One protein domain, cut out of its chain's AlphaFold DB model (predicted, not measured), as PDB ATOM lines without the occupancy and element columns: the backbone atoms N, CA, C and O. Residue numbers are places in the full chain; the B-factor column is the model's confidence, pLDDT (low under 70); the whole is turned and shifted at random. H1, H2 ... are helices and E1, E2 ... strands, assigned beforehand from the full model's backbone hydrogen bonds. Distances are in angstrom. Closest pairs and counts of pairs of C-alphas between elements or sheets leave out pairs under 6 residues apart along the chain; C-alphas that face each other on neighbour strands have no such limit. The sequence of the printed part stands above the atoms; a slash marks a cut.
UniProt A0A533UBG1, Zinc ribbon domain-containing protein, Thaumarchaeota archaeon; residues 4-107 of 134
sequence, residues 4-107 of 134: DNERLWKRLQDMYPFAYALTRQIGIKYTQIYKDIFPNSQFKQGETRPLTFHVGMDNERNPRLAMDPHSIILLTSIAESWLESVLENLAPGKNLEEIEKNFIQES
ATOM      1  N   ASP A   4     106.590 130.676 120.192       76.69
ATOM      2  CA  ASP A   4     107.844 130.054 119.760       76.69
ATOM      3  C   ASP A   4     108.196 128.813 120.592       76.69
ATOM      4  O   ASP A   4     108.633 127.799 120.041       76.69
ATOM      5  N   ASN A   5     107.955 128.849 121.908       74.06
ATOM      6  CA  ASN A   5     108.199 127.698 122.776       74.06
ATOM      7  C   ASN A   5     107.234 126.549 122.458       74.06
ATOM      8  O   ASN A   5     107.673 125.407 122.352       74.06
ATOM      9  N   GLU A   6     105.946 126.837 122.253       78.94
ATOM     10  CA  GLU A   6     104.950 125.831 121.843       78.94
ATOM     11  C   GLU A   6     105.343 125.157 120.520       78.94
ATOM     12  O   GLU A   6     105.287 123.933 120.381       78.94
ATOM     13  N   ARG A   7     105.834 125.940 119.552       77.31
ATOM     14  CA  ARG A   7     106.302 125.412 118.265       77.31
ATOM     15  C   ARG A   7     107.524 124.502 118.410       77.31
ATOM     16  O   ARG A   7     107.609 123.484 117.719       77.31
ATOM     17  N   LEU A   8     108.467 124.846 119.288       77.31
ATOM     18  CA  LEU A   8     109.635 124.007 119.580       77.31
ATOM     19  C   LEU A   8     109.227 122.683 120.235       77.31
ATOM     20  O   LEU A   8     109.697 121.628 119.802       77.31
ATOM     21  N   TRP A   9     108.310 122.720 121.205       82.50
ATOM     22  CA  TRP A   9     107.757 121.514 121.827       82.50
ATOM     23  C   TRP A   9     107.034 120.627 120.822       82.50
ATOM     24  O   TRP A   9     107.267 119.420 120.802       82.50
ATOM     25  N   LYS A  10     106.221 121.219 119.941       80.25
ATOM     26  CA  LYS A  10     105.522 120.474 118.892       80.25
ATOM     27  C   LYS A  10     106.495 119.787 117.935       80.25
ATOM     28  O   LYS A  10     106.324 118.617 117.608       80.25
ATOM     29  N   ARG A  11     107.575 120.470 117.547       80.00
ATOM     30  CA  ARG A  11     108.630 119.873 116.719       80.00
ATOM     31  C   ARG A  11     109.348 118.723 117.431       80.00
ATOM     32  O   ARG A  11     109.641 117.718 116.789       80.00
ATOM     33  N   LEU A  12     109.631 118.860 118.729       72.00
ATOM     34  CA  LEU A  12     110.223 117.787 119.534       72.00
ATOM     35  C   LEU A  12     109.291 116.569 119.591       72.00
ATOM     36  O   LEU A  12     109.754 115.454 119.371       72.00
ATOM     37  N   GLN A  13     107.993 116.791 119.808       79.81
ATOM     38  CA  GLN A  13     106.966 115.746 119.803       79.81
ATOM     39  C   GLN A  13     106.908 114.999 118.466       79.81
ATOM     40  O   GLN A  13     106.929 113.771 118.450       79.81
ATOM     41  N   ASP A  14     106.856 115.735 117.354       74.69
ATOM     42  CA  ASP A  14     106.634 115.151 116.028       74.69
ATOM     43  C   ASP A  14     107.886 114.447 115.476       74.69
ATOM     44  O   ASP A  14     107.774 113.431 114.792       74.69
ATOM     45  N   MET A  15     109.085 114.974 115.753       73.25
ATOM     46  CA  MET A  15     110.338 114.442 115.198       73.25
ATOM     47  C   MET A  15     111.056 113.458 116.128       73.25
ATOM     48  O   MET A  15     111.758 112.570 115.650       73.25
ATOM     49  N   TYR A  16     110.914 113.625 117.444       74.75
ATOM     50  CA  TYR A  16     111.654 112.869 118.457       74.75
ATOM     51  C   TYR A  16     110.725 112.455 119.612       74.75
ATOM     52  O   TYR A  16     110.924 112.885 120.753       74.75
ATOM     53  N   PRO A  17     109.719 111.600 119.352       72.25
ATOM     54  CA  PRO A  17     108.667 111.268 120.314       72.25
ATOM     55  C   PRO A  17     109.209 110.707 121.634       72.25
ATOM     56  O   PRO A  17     108.700 111.041 122.699       72.25
ATOM     57  N   PHE A  18     110.290 109.923 121.588       72.62
ATOM     58  CA  PHE A  18     110.940 109.417 122.797       72.62
ATOM     59  C   PHE A  18     111.555 110.541 123.648       72.62
ATOM     60  O   PHE A  18     111.330 110.607 124.854       72.62
ATOM     61  N   ALA A  19     112.291 111.465 123.023       74.25
ATOM     62  CA  ALA A  19     112.889 112.599 123.725       74.25
ATOM     63  C   ALA A  19     111.816 113.542 124.288       74.25
ATOM     64  O   ALA A  19     111.957 114.049 125.401       74.25
ATOM     65  N   TYR A  20     110.723 113.742 123.547       80.06
ATOM     66  CA  TYR A  20     109.556 114.470 124.034       80.06
ATOM     67  C   TYR A  20     108.953 113.806 125.280       80.06
ATOM     68  O   TYR A  20     108.756 114.479 126.293       80.06
ATOM     69  N   ALA A  21     108.728 112.490 125.236       78.69
ATOM     70  CA  ALA A  21     108.145 111.742 126.344       78.69
ATOM     71  C   ALA A  21     109.041 111.764 127.596       78.69
ATOM     72  O   ALA A  21     108.552 112.074 128.682       78.69
ATOM     73  N   LEU A  22     110.357 111.570 127.441       80.06
ATOM     74  CA  LEU A  22     111.326 111.718 128.533       80.06
ATOM     75  C   LEU A  22     111.288 113.134 129.126       80.06
ATOM     76  O   LEU A  22     111.292 113.314 130.340       80.06
ATOM     77  N   THR A  23     111.208 114.162 128.282       83.69
ATOM     78  CA  THR A  23     111.162 115.544 128.774       83.69
ATOM     79  C   THR A  23     109.871 115.834 129.545       83.69
ATOM     80  O   THR A  23     109.886 116.538 130.557       83.69
ATOM     81  N   ARG A  24     108.751 115.245 129.118       83.81
ATOM     82  CA  ARG A  24     107.481 115.304 129.846       83.81
ATOM     83  C   ARG A  24     107.572 114.587 131.198       83.81
ATOM     84  O   ARG A  24     107.106 115.141 132.192       83.81
ATOM     85  N   GLN A  25     108.200 113.413 131.252       82.75
ATOM     86  CA  GLN A  25     108.449 112.669 132.490       82.75
ATOM     87  C   GLN A  25     109.286 113.492 133.480       82.75
ATOM     88  O   GLN A  25     108.880 113.644 134.632       82.75
ATOM     89  N   ILE A  26     110.356 114.143 133.008       86.38
ATOM     90  CA  ILE A  26     111.172 115.061 133.820       86.38
ATOM     91  C   ILE A  26     110.302 116.169 134.426       86.38
ATOM     92  O   ILE A  26     110.416 116.456 135.614       86.38
ATOM     93  N   GLY A  27     109.399 116.771 133.645       85.00
ATOM     94  CA  GLY A  27     108.477 117.798 134.144       85.00
ATOM     95  C   GLY A  27     107.493 117.285 135.206       85.00
ATOM     96  O   GLY A  27     107.187 117.994 136.171       85.00
ATOM     97  N   ILE A  28     107.016 116.044 135.063       85.12
ATOM     98  CA  ILE A  28     106.149 115.386 136.051       85.12
ATOM     99  C   ILE A  28     106.920 115.147 137.353       85.12
ATOM    100  O   ILE A  28     106.461 115.598 138.406       85.12
ATOM    101  N   LYS A  29     108.103 114.522 137.280       84.69
ATOM    102  CA  LYS A  29     108.977 114.263 138.438       84.69
ATOM    103  C   LYS A  29     109.370 115.552 139.148       84.69
ATOM    104  O   LYS A  29     109.237 115.649 140.364       84.69
ATOM    105  N   TYR A  30     109.706 116.593 138.387       88.81
ATOM    106  CA  TYR A  30     109.994 117.919 138.930       88.81
ATOM    107  C   TYR A  30     108.845 118.438 139.782       88.81
ATOM    108  O   TYR A  30     109.042 118.896 140.905       88.81
ATOM    109  N   THR A  31     107.626 118.349 139.254       83.94
ATOM    110  CA  THR A  31     106.429 118.827 139.946       83.94
ATOM    111  C   THR A  31     106.145 118.017 141.211       83.94
ATOM    112  O   THR A  31     105.688 118.593 142.199       83.94
ATOM    113  N   GLN A  32     106.403 116.707 141.193       85.00
ATOM    114  CA  GLN A  32     106.253 115.823 142.353       85.00
ATOM    115  C   GLN A  32     107.258 116.187 143.450       85.00
ATOM    116  O   GLN A  32     106.844 116.646 144.512       85.00
ATOM    117  N   ILE A  33     108.559 116.138 143.143       84.62
ATOM    118  CA  ILE A  33     109.637 116.469 144.088       84.62
ATOM    119  C   ILE A  33     109.458 117.893 144.641       84.62
ATOM    120  O   ILE A  33     109.659 118.147 145.829       84.62
ATOM    121  N   TYR A  34     109.041 118.848 143.804       85.31
ATOM    122  CA  TYR A  34     108.789 120.214 144.255       85.31
ATOM    123  C   TYR A  34     107.649 120.308 145.274       85.31
ATOM    124  O   TYR A  34     107.770 121.056 146.243       85.31
ATOM    125  N   LYS A  35     106.550 119.567 145.088       86.38
ATOM    126  CA  LYS A  35     105.448 119.532 146.061       86.38
ATOM    127  C   LYS A  35     105.865 118.862 147.364       86.38
ATOM    128  O   LYS A  35     105.432 119.317 148.418       86.38
ATOM    129  N   ASP A  36     106.730 117.859 147.301       84.56
ATOM    130  CA  ASP A  36     107.237 117.186 148.498       84.56
ATOM    131  C   ASP A  36     108.096 118.134 149.349       84.56
ATOM    132  O   ASP A  36     107.976 118.167 150.573       84.56
ATOM    133  N   ILE A  37     108.912 118.974 148.701       85.12
ATOM    134  CA  ILE A  37     109.749 119.977 149.380       85.12
ATOM    135  C   ILE A  37     108.932 121.213 149.798       85.12
ATOM    136  O   ILE A  37     109.188 121.802 150.851       85.12
ATOM    137  N   PHE A  38     107.935 121.615 149.003       85.75
ATOM    138  CA  PHE A  38     107.098 122.798 149.235       85.75
ATOM    139  C   PHE A  38     105.593 122.452 149.192       85.75
ATOM    140  O   PHE A  38     104.907 122.801 148.223       85.75
ATOM    141  N   PRO A  39     105.027 121.852 150.259       82.50
ATOM    142  CA  PRO A  39     103.679 121.261 150.238       82.50
ATOM    143  C   PRO A  39     102.539 122.242 149.953       82.50
ATOM    144  O   PRO A  39     101.514 121.877 149.386       82.50
ATOM    145  N   ASN A  40     102.721 123.512 150.322       85.69
ATOM    146  CA  ASN A  40     101.712 124.562 150.145       85.69
ATOM    147  C   ASN A  40     101.846 125.312 148.811       85.69
ATOM    148  O   ASN A  40     101.169 126.317 148.589       85.69
ATOM    149  N   SER A  41     102.759 124.886 147.940       80.25
ATOM    150  CA  SER A  41     103.015 125.553 146.670       80.25
ATOM    151  C   SER A  41     102.040 125.109 145.571       80.25
ATOM    152  O   SER A  41     101.579 123.969 145.532       80.25
ATOM    153  N   GLN A  42     101.729 126.019 144.646       75.19
ATOM    154  CA  GLN A  42     100.963 125.720 143.436       75.19
ATOM    155  C   GLN A  42     101.738 126.226 142.222       75.19
ATOM    156  O   GLN A  42     102.159 127.383 142.213       75.19
ATOM    157  N   PHE A  43     101.897 125.384 141.200       73.69
ATOM    158  CA  PHE A  43     102.355 125.832 139.885       73.69
ATOM    159  C   PHE A  43     101.173 126.387 139.102       73.69
ATOM    160  O   PHE A  43     100.162 125.701 138.927       73.69
ATOM    161  N   LYS A  44     101.300 127.618 138.611       76.94
ATOM    162  CA  LYS A  44     100.316 128.195 137.693       76.94
ATOM    163  C   LYS A  44     100.592 127.724 136.269       76.94
ATOM    164  O   LYS A  44     101.735 127.505 135.873       76.94
ATOM    165  N   GLN A  45      99.535 127.604 135.470       74.94
ATOM    166  CA  GLN A  45      99.676 127.270 134.058       74.94
ATOM    167  C   GLN A  45     100.572 128.301 133.354       74.94
ATOM    168  O   GLN A  45     100.328 129.504 133.421       74.94
ATOM    169  N   GLY A  46     101.609 127.813 132.672       69.44
ATOM    170  CA  GLY A  46     102.554 128.650 131.934       69.44
ATOM    171  C   GLY A  46     103.569 129.404 132.797       69.44
ATOM    172  O   GLY A  46     104.297 130.228 132.242       69.44
ATOM    173  N   GLU A  47     103.624 129.137 134.106       78.25
ATOM    174  CA  GLU A  47     104.662 129.655 134.996       78.25
ATOM    175  C   GLU A  47     106.038 129.123 134.587       78.25
ATOM    176  O   GLU A  47     106.207 127.940 134.292       78.25
ATOM    177  N   THR A  48     107.032 130.007 134.588       77.50
ATOM    178  CA  THR A  48     108.435 129.659 134.380       77.50
ATOM    179  C   THR A  48     109.238 130.102 135.591       77.50
ATOM    180  O   THR A  48     108.997 131.170 136.156       77.50
ATOM    181  N   ARG A  49     110.204 129.277 136.002       76.25
ATOM    182  CA  ARG A  49     111.137 129.617 137.079       76.25
ATOM    183  C   ARG A  49     112.567 129.560 136.557       76.25
ATOM    184  O   ARG A  49     112.911 128.577 135.898       76.25
ATOM    185  N   PRO A  50     113.383 130.602 136.791       79.56
ATOM    186  CA  PRO A  50     114.784 130.571 136.413       79.56
ATOM    187  C   PRO A  50     115.534 129.554 137.277       79.56
ATOM    188  O   PRO A  50     115.239 129.393 138.460       79.56
ATOM    189  N   LEU A  51     116.512 128.895 136.665       80.56
ATOM    190  CA  LEU A  51     117.409 127.943 137.308       80.56
ATOM    191  C   LEU A  51     118.800 128.560 137.386       80.56
ATOM    192  O   LEU A  51     119.286 129.120 136.401       80.56
ATOM    193  N   THR A  52     119.425 128.479 138.553       79.88
ATOM    194  CA  THR A  52     120.726 129.074 138.832       79.88
ATOM    195  C   THR A  52     121.734 128.002 139.231       79.88
ATOM    196  O   THR A  52     121.543 127.247 140.186       79.88
ATOM    197  N   PHE A  53     122.860 127.984 138.516       79.94
ATOM    198  CA  PHE A  53     123.965 127.063 138.743       79.94
ATOM    199  C   PHE A  53     125.227 127.848 139.091       79.94
ATOM    200  O   PHE A  53     125.629 128.759 138.367       79.94
ATOM    201  N   HIS A  54     125.881 127.453 140.175       78.38
ATOM    202  CA  HIS A  54     127.194 127.938 140.575       78.38
ATOM    203  C   HIS A  54     128.109 126.753 140.877       78.38
ATOM    204  O   HIS A  54     127.658 125.628 141.089       78.38
ATOM    205  N   VAL A  55     129.411 127.004 140.933       74.88
ATOM    206  CA  VAL A  55     130.388 126.035 141.435       74.88
ATOM    207  C   VAL A  55     130.833 126.508 142.807       74.88
ATOM    208  O   VAL A  55     131.200 127.670 142.978       74.88
ATOM    209  N   GLY A  56     130.776 125.619 143.790       72.94
ATOM    210  CA  GLY A  56     131.176 125.918 145.156       72.94
ATOM    211  C   GLY A  56     131.663 124.674 145.877       72.94
ATOM    212  O   GLY A  56     131.830 123.611 145.286       72.94
ATOM    213  N   MET A  57     131.886 124.817 147.175       68.12
ATOM    214  CA  MET A  57     132.244 123.705 148.050       68.12
ATOM    215  C   MET A  57     131.029 123.332 148.897       68.12
ATOM    216  O   MET A  57     130.213 124.192 149.246       68.12
ATOM    217  N   ASP A  58     130.875 122.050 149.198       75.12
ATOM    218  CA  ASP A  58     129.939 121.603 150.221       75.12
ATOM    219  C   ASP A  58     130.512 121.800 151.633       75.12
ATOM    220  O   ASP A  58     131.601 122.350 151.825       75.12
ATOM    221  N   ASN A  59     129.755 121.366 152.641       77.50
ATOM    222  CA  ASN A  59     130.154 121.504 154.041       77.50
ATOM    223  C   ASN A  59     131.376 120.636 154.401       77.50
ATOM    224  O   ASN A  59     132.031 120.894 155.408       77.50
ATOM    225  N   GLU A  60     131.697 119.641 153.576       85.31
ATOM    226  CA  GLU A  60     132.818 118.712 153.732       85.31
ATOM    227  C   GLU A  60     134.025 119.105 152.870       85.31
ATOM    228  O   GLU A  60     135.055 118.434 152.897       85.31
ATOM    229  N   ARG A  61     133.941 120.242 152.163       74.38
ATOM    230  CA  ARG A  61     134.948 120.732 151.212       74.38
ATOM    231  C   ARG A  61     135.094 119.856 149.966       74.38
ATOM    232  O   ARG A  61     136.146 119.890 149.330       74.38
ATOM    233  N   ASN A  62     134.054 119.135 149.566       69.38
ATOM    234  CA  ASN A  62     134.005 118.570 148.227       69.38
ATOM    235  C   ASN A  62     133.486 119.633 147.249       69.38
ATOM    236  O   ASN A  62     132.549 120.373 147.577       69.38
ATOM    237  N   PRO A  63     134.063 119.731 146.041       73.62
ATOM    238  CA  PRO A  63     133.494 120.569 145.002       73.62
ATOM    239  C   PRO A  63     132.107 120.036 144.637       73.62
ATOM    240  O   PRO A  63     131.950 118.873 144.267       73.62
ATOM    241  N   ARG A  64     131.098 120.902 144.713       68.62
ATOM    242  CA  ARG A  64     129.744 120.614 144.243       68.62
ATOM    243  C   ARG A  64     129.243 121.735 143.355       68.62
ATOM    244  O   ARG A  64     129.614 122.901 143.506       68.62
ATOM    245  N   LEU A  65     128.319 121.389 142.472       72.56
ATOM    246  CA  LEU A  65     127.445 122.396 141.896       72.56
ATOM    247  C   LEU A  65     126.613 122.992 143.045       72.56
ATOM    248  O   LEU A  65     125.796 122.313 143.665       72.56
ATOM    249  N   ALA A  66     126.887 124.249 143.379       73.69
ATOM    250  CA  ALA A  66     126.070 125.033 144.284       73.69
ATOM    251  C   ALA A  66     124.855 125.502 143.484       73.69
ATOM    252  O   ALA A  66     124.952 126.358 142.609       73.69
ATOM    253  N   MET A  67     123.724 124.866 143.740       79.50
ATOM    254  CA  MET A  67     122.508 125.034 142.962       79.50
ATOM    255  C   MET A  67     121.410 125.596 143.839       79.50
ATOM    256  O   MET A  67     121.303 125.242 145.015       79.50
ATOM    257  N   ASP A  68     120.591 126.470 143.262       83.12
ATOM    258  CA  ASP A  68     119.353 126.843 143.923       83.12
ATOM    259  C   ASP A  68     118.430 125.605 144.024       83.12
ATOM    260  O   ASP A  68     118.567 124.660 143.233       83.12
ATOM    261  N   PRO A  69     117.483 125.577 144.978       82.25
ATOM    262  CA  PRO A  69     116.615 124.422 145.181       82.25
ATOM    263  C   PRO A  69     115.889 123.956 143.911       82.25
ATOM    264  O   PRO A  69     115.745 122.754 143.708       82.25
ATOM    265  N   HIS A  70     115.488 124.866 143.015       86.19
ATOM    266  CA  HIS A  70     114.820 124.498 141.768       86.19
ATOM    267  C   HIS A  70     115.750 123.740 140.819       86.19
ATOM    268  O   HIS A  70     115.313 122.798 140.162       86.19
ATOM    269  N   SER A  71     117.028 124.111 140.757       86.44
ATOM    270  CA  SER A  71     118.018 123.434 139.913       86.44
ATOM    271  C   SER A  71     118.349 122.031 140.425       86.44
ATOM    272  O   SER A  71     118.479 121.103 139.628       86.44
ATOM    273  N   ILE A  72     118.406 121.851 141.752       84.19
ATOM    274  CA  ILE A  72     118.578 120.528 142.376       84.19
ATOM    275  C   ILE A  72     117.394 119.624 142.024       84.19
ATOM    276  O   ILE A  72     117.598 118.508 141.556       84.19
ATOM    277  N   ILE A  73     116.166 120.130 142.172       85.12
ATOM    278  CA  ILE A  73     114.943 119.392 141.827       85.12
ATOM    279  C   ILE A  73     114.966 118.962 140.357       85.12
ATOM    280  O   ILE A  73     114.638 117.813 140.062       85.12
ATOM    281  N   LEU A  74     115.408 119.828 139.434       89.31
ATOM    282  CA  LEU A  74     115.543 119.457 138.021       89.31
ATOM    283  C   LEU A  74     116.542 118.323 137.803       89.31
ATOM    284  O   LEU A  74     116.215 117.373 137.099       89.31
ATOM    285  N   LEU A  75     117.740 118.395 138.387       86.00
ATOM    286  CA  LEU A  75     118.732 117.334 138.208       86.00
ATOM    287  C   LEU A  75     118.259 115.996 138.774       86.00
ATOM    288  O   LEU A  75     118.432 114.974 138.112       86.00
ATOM    289  N   THR A  76     117.618 115.999 139.945       81.56
ATOM    290  CA  THR A  76     117.010 114.787 140.510       81.56
ATOM    291  C   THR A  76     115.933 114.233 139.578       81.56
ATOM    292  O   THR A  76     115.943 113.048 139.266       81.56
ATOM    293  N   SER A  77     115.076 115.099 139.033       86.50
ATOM    294  CA  SER A  77     114.023 114.706 138.082       86.50
ATOM    295  C   SER A  77     114.583 114.086 136.805       86.50
ATOM    296  O   SER A  77     114.020 113.124 136.285       86.50
ATOM    297  N   ILE A  78     115.693 114.634 136.295       85.50
ATOM    298  CA  ILE A  78     116.425 114.071 135.157       85.50
ATOM    299  C   ILE A  78     116.938 112.683 135.517       85.50
ATOM    300  O   ILE A  78     116.668 111.749 134.772       85.50
ATOM    301  N   ALA A  79     117.631 112.533 136.648       77.44
ATOM    302  CA  ALA A  79     118.186 111.251 137.069       77.44
ATOM    303  C   ALA A  79     117.101 110.173 137.244       77.44
ATOM    304  O   ALA A  79     117.258 109.071 136.720       77.44
ATOM    305  N   GLU A  80     115.988 110.500 137.906       77.19
ATOM    306  CA  GLU A  80     114.856 109.582 138.098       77.19
ATOM    307  C   GLU A  80     114.211 109.183 136.769       77.19
ATOM    308  O   GLU A  80     114.031 107.997 136.500       77.19
ATOM    309  N   SER A  81     113.938 110.156 135.894       81.50
ATOM    310  CA  SER A  81     113.317 109.879 134.591       81.50
ATOM    311  C   SER A  81     114.233 109.062 133.683       81.50
ATOM    312  O   SER A  81     113.774 108.216 132.919       81.50
ATOM    313  N   TRP A  82     115.546 109.298 133.761       75.69
ATOM    314  CA  TRP A  82     116.530 108.531 133.003       75.69
ATOM    315  C   TRP A  82     116.632 107.095 133.515       75.69
ATOM    316  O   TRP A  82     116.680 106.179 132.702       75.69
ATOM    317  N   LEU A  83     116.608 106.886 134.835       70.94
ATOM    318  CA  LEU A  83     116.593 105.552 135.431       70.94
ATOM    319  C   LEU A  83     115.341 104.769 135.009       70.94
ATOM    320  O   LEU A  83     115.472 103.650 134.519       70.94
ATOM    321  N   GLU A  84     114.155 105.373 135.116       68.44
ATOM    322  CA  GLU A  84     112.886 104.776 134.669       68.44
ATOM    323  C   GLU A  84     112.913 104.470 133.162       68.44
ATOM    324  O   GLU A  84     112.628 103.352 132.738       68.44
ATOM    325  N   SER A  85     113.382 105.416 132.345       69.56
ATOM    326  CA  SER A  85     113.518 105.217 130.898       69.56
ATOM    327  C   SER A  85     114.518 104.118 130.522       69.56
ATOM    328  O   SER A  85     114.287 103.381 129.564       69.56
ATOM    329  N   VAL A  86     115.645 103.990 131.228       67.75
ATOM    330  CA  VAL A  86     116.639 102.930 130.978       67.75
ATOM    331  C   VAL A  86     116.090 101.562 131.389       67.75
ATOM    332  O   VAL A  86     116.291 100.592 130.658       67.75
ATOM    333  N   LEU A  87     115.365 101.481 132.508       61.50
ATOM    334  CA  LEU A  87     114.714 100.249 132.961       61.50
ATOM    335  C   LEU A  87     113.613  99.792 131.990       61.50
ATOM    336  O   LEU A  87     113.511  98.599 131.703       61.50
ATOM    337  N   GLU A  88     112.839 100.719 131.423       58.31
ATOM    338  CA  GLU A  88     111.785 100.399 130.452       58.31
ATOM    339  C   GLU A  88     112.310 100.028 129.053       58.31
ATOM    340  O   GLU A  88     111.752  99.143 128.400       58.31
ATOM    341  N   ASN A  89     113.386 100.670 128.580       54.53
ATOM    342  CA  ASN A  89     113.951 100.438 127.240       54.53
ATOM    343  C   ASN A  89     114.796  99.163 127.113       54.53
ATOM    344  O   ASN A  89     115.240  98.828 126.013       54.53
ATOM    345  N   LEU A  90     114.979  98.403 128.194       51.62
ATOM    346  CA  LEU A  90     115.454  97.020 128.099       51.62
ATOM    347  C   LEU A  90     114.424  96.088 127.417       51.62
ATOM    348  O   LEU A  90     114.750  94.937 127.128       51.62
ATOM    349  N   ALA A  91     113.218  96.579 127.090       45.78
ATOM    350  CA  ALA A  91     112.240  95.907 126.234       45.78
ATOM    351  C   ALA A  91     112.056  96.662 124.889       45.78
ATOM    352  O   ALA A  91     111.495  97.759 124.874       45.78
ATOM    353  N   PRO A  92     112.501  96.111 123.742       42.59
ATOM    354  CA  PRO A  92     112.448  96.814 122.458       42.59
ATOM    355  C   PRO A  92     111.029  96.860 121.860       42.59
ATOM    356  O   PRO A  92     110.320  95.856 121.875       42.59
ATOM    357  N   GLY A  93     110.658  97.997 121.244       50.41
ATOM    358  CA  GLY A  93     109.568  98.070 120.250       50.41
ATOM    359  C   GLY A  93     108.341  98.950 120.542       50.41
ATOM    360  O   GLY A  93     107.355  98.807 119.826       50.41
ATOM    361  N   LYS A  94     108.358  99.844 121.540       53.19
ATOM    362  CA  LYS A  94     107.153 100.596 121.950       53.19
ATOM    363  C   LYS A  94     106.900 101.882 121.143       53.19
ATOM    364  O   LYS A  94     107.829 102.635 120.853       53.19
ATOM    365  N   ASN A  95     105.636 102.147 120.805       56.09
ATOM    366  CA  ASN A  95     105.180 103.404 120.185       56.09
ATOM    367  C   ASN A  95     104.925 104.515 121.238       56.09
ATOM    368  O   ASN A  95     104.971 104.256 122.437       56.09
ATOM    369  N   LEU A  96     104.683 105.770 120.817       52.84
ATOM    370  CA  LEU A  96     104.551 106.922 121.735       52.84
ATOM    371  C   LEU A  96     103.449 106.732 122.791       52.84
ATOM    372  O   LEU A  96     103.683 107.030 123.957       52.84
ATOM    373  N   GLU A  97     102.279 106.213 122.414       57.56
ATOM    374  CA  GLU A  97     101.189 105.950 123.365       57.56
ATOM    375  C   GLU A  97     101.569 104.866 124.386       57.56
ATOM    376  O   GLU A  97     101.210 104.969 125.556       57.56
ATOM    377  N   GLU A  98     102.344 103.855 123.989       58.03
ATOM    378  CA  GLU A  98     102.865 102.809 124.884       58.03
ATOM    379  C   GLU A  98     103.999 103.297 125.795       58.03
ATOM    380  O   GLU A  98     104.131 102.823 126.926       58.03
ATOM    381  N   ILE A  99     104.808 104.244 125.321       56.78
ATOM    382  CA  ILE A  99     105.838 104.929 126.111       56.78
ATOM    383  C   ILE A  99     105.157 105.829 127.158       56.78
ATOM    384  O   ILE A  99     105.437 105.730 128.348       56.78
ATOM    385  N   GLU A 100     104.180 106.643 126.747       55.56
ATOM    386  CA  GLU A 100     103.449 107.534 127.656       55.56
ATOM    387  C   GLU A 100     102.549 106.792 128.651       55.56
ATOM    388  O   GLU A 100     102.373 107.254 129.780       55.56
ATOM    389  N   LYS A 101     101.977 105.640 128.276       57.53
ATOM    390  CA  LYS A 101     101.128 104.847 129.174       57.53
ATOM    391  C   LYS A 101     101.893 104.337 130.395       57.53
ATOM    392  O   LYS A 101     101.294 104.306 131.467       57.53
ATOM    393  N   ASN A 102     103.178 104.002 130.270       48.69
ATOM    394  CA  ASN A 102     103.990 103.595 131.424       48.69
ATOM    395  C   ASN A 102     104.243 104.798 132.350       48.69
ATOM    396  O   ASN A 102     103.938 104.727 133.539       48.69
ATOM    397  N   PHE A 103     104.607 105.956 131.785       49.38
ATOM    398  CA  PHE A 103     104.825 107.194 132.549       49.38
ATOM    399  C   PHE A 103     103.572 107.712 133.271       49.38
ATOM    400  O   PHE A 103     103.661 108.301 134.348       49.38
ATOM    401  N   ILE A 104     102.386 107.517 132.685       44.28
ATOM    402  CA  ILE A 104     101.113 107.946 133.282       44.28
ATOM    403  C   ILE A 104     100.586 106.897 134.281       44.28
ATOM    404  O   ILE A 104      99.965 107.274 135.278       44.28
ATOM    405  N   GLN A 105     100.833 105.596 134.073       42.62
ATOM    406  CA  GLN A 105     100.338 104.537 134.968       42.62
ATOM    407  C   GLN A 105     101.163 104.346 136.249       42.62
ATOM    408  O   GLN A 105     100.572 103.941 137.251       42.62
ATOM    409  N   GLU A 106     102.444 104.726 136.286       42.19
ATOM    410  CA  GLU A 106     103.244 104.724 137.528       42.19
ATOM    411  C   GLU A 106     102.881 105.858 138.509       42.19
ATOM    412  O   GLU A 106     103.383 105.915 139.626       42.19
ATOM    413  N   SER A 107     101.917 106.723 138.167       39.31
ATOM    414  CA  SER A 107     101.299 107.645 139.137       39.31
ATOM    415  C   SER A 107     100.214 106.994 140.014       39.31
ATOM    416  O   SER A 107      99.582 107.668 140.834       39.31
TER     417      SER A 107
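This is residues 4 to 107 of the 134 residues of the protein "Zinc ribbon domain-containing protein" of Thaumarchaeota archaeon (UniProt A0A533UBG1). Two long helices, H2 and H3, cross near their middles as an X, and a small antiparallel hairpin of two strands, E1 and E2, lies far out beyond the first residues of H3. At the other end, H1 makes a corner with the first part of H2, and H4 runs side by side with H2 residues 17 to 25. The printed part has 104 residues, with four named helices and two named strands in the order H1 H2 E1 E2 H3 H4, and its class is mostly helix. It is loose, with a radius of gyration of the C-alphas of 16.0 A and spans of 46 by 32 by 27 A.

Look first at the hairpin of E1, residues 53 to 57, and E2, residues 63 to 67, antiparallel neighbours at 143 degrees. Within hydrogen-bond range you will find N 54 and O 66 at 2.8 A, and N 56 and O 64 at 3.0 A. E2 and H3, residues 69 to 88, are near each other, with 5 pairs of C-alphas within 10 A. H3 touches H2, residues 17 to 37, at a steep tilt of 49 degrees, opposite ways; their closest C-alphas, Lys 29 and Ser 77, are 5.1 A apart. H2 is the hub, touching three helices. H1, residues 4 to 15, touches it with residues 9 to 13 alone, at a steep tilt of 55 degrees, opposite ways; the closest C-alphas are those of Gln 13 and Tyr 20, 5.1 A apart. H4, residues 96 to 105, touches H2 residues 17 to 25 at a shallow tilt of 15 degrees, the same way; the closest C-alphas, Pro 17 and Leu 96, are 6.2 A apart. With one of these three tilts shallow, the helix packing is mostly crossed, but only just. H3 and H4 are near each other, while H1 is apart from H3 and H4. Every O i to N i+4 pair is within hydrogen-bond range in H1, H2 and H3; in H4, 4 of 6 are.

Find C-alpha 53 at (123.965, 127.063, 138.743), where E1 begins; E1 measures 12.9 A and E2 12.0 A from first to last C-alpha. From C-alpha 69 at (116.615, 124.422, 145.181), H3 runs 28.6 A. H2 runs 30.4 A and H1 16.5 A. H4 runs 14.1 A to C-alpha 105 at (100.338, 104.537, 134.968).

The two C-alphas farthest apart, those of Arg 61 and Asn 95, are 46.4 A apart. The printed part has no cut. The link from H2 to E1, residues 38 to 52, is long. The mean pLDDT of the printed part is 73.4; look for values under 70 at residues 46, 57, 62, 64 and 84 to 107.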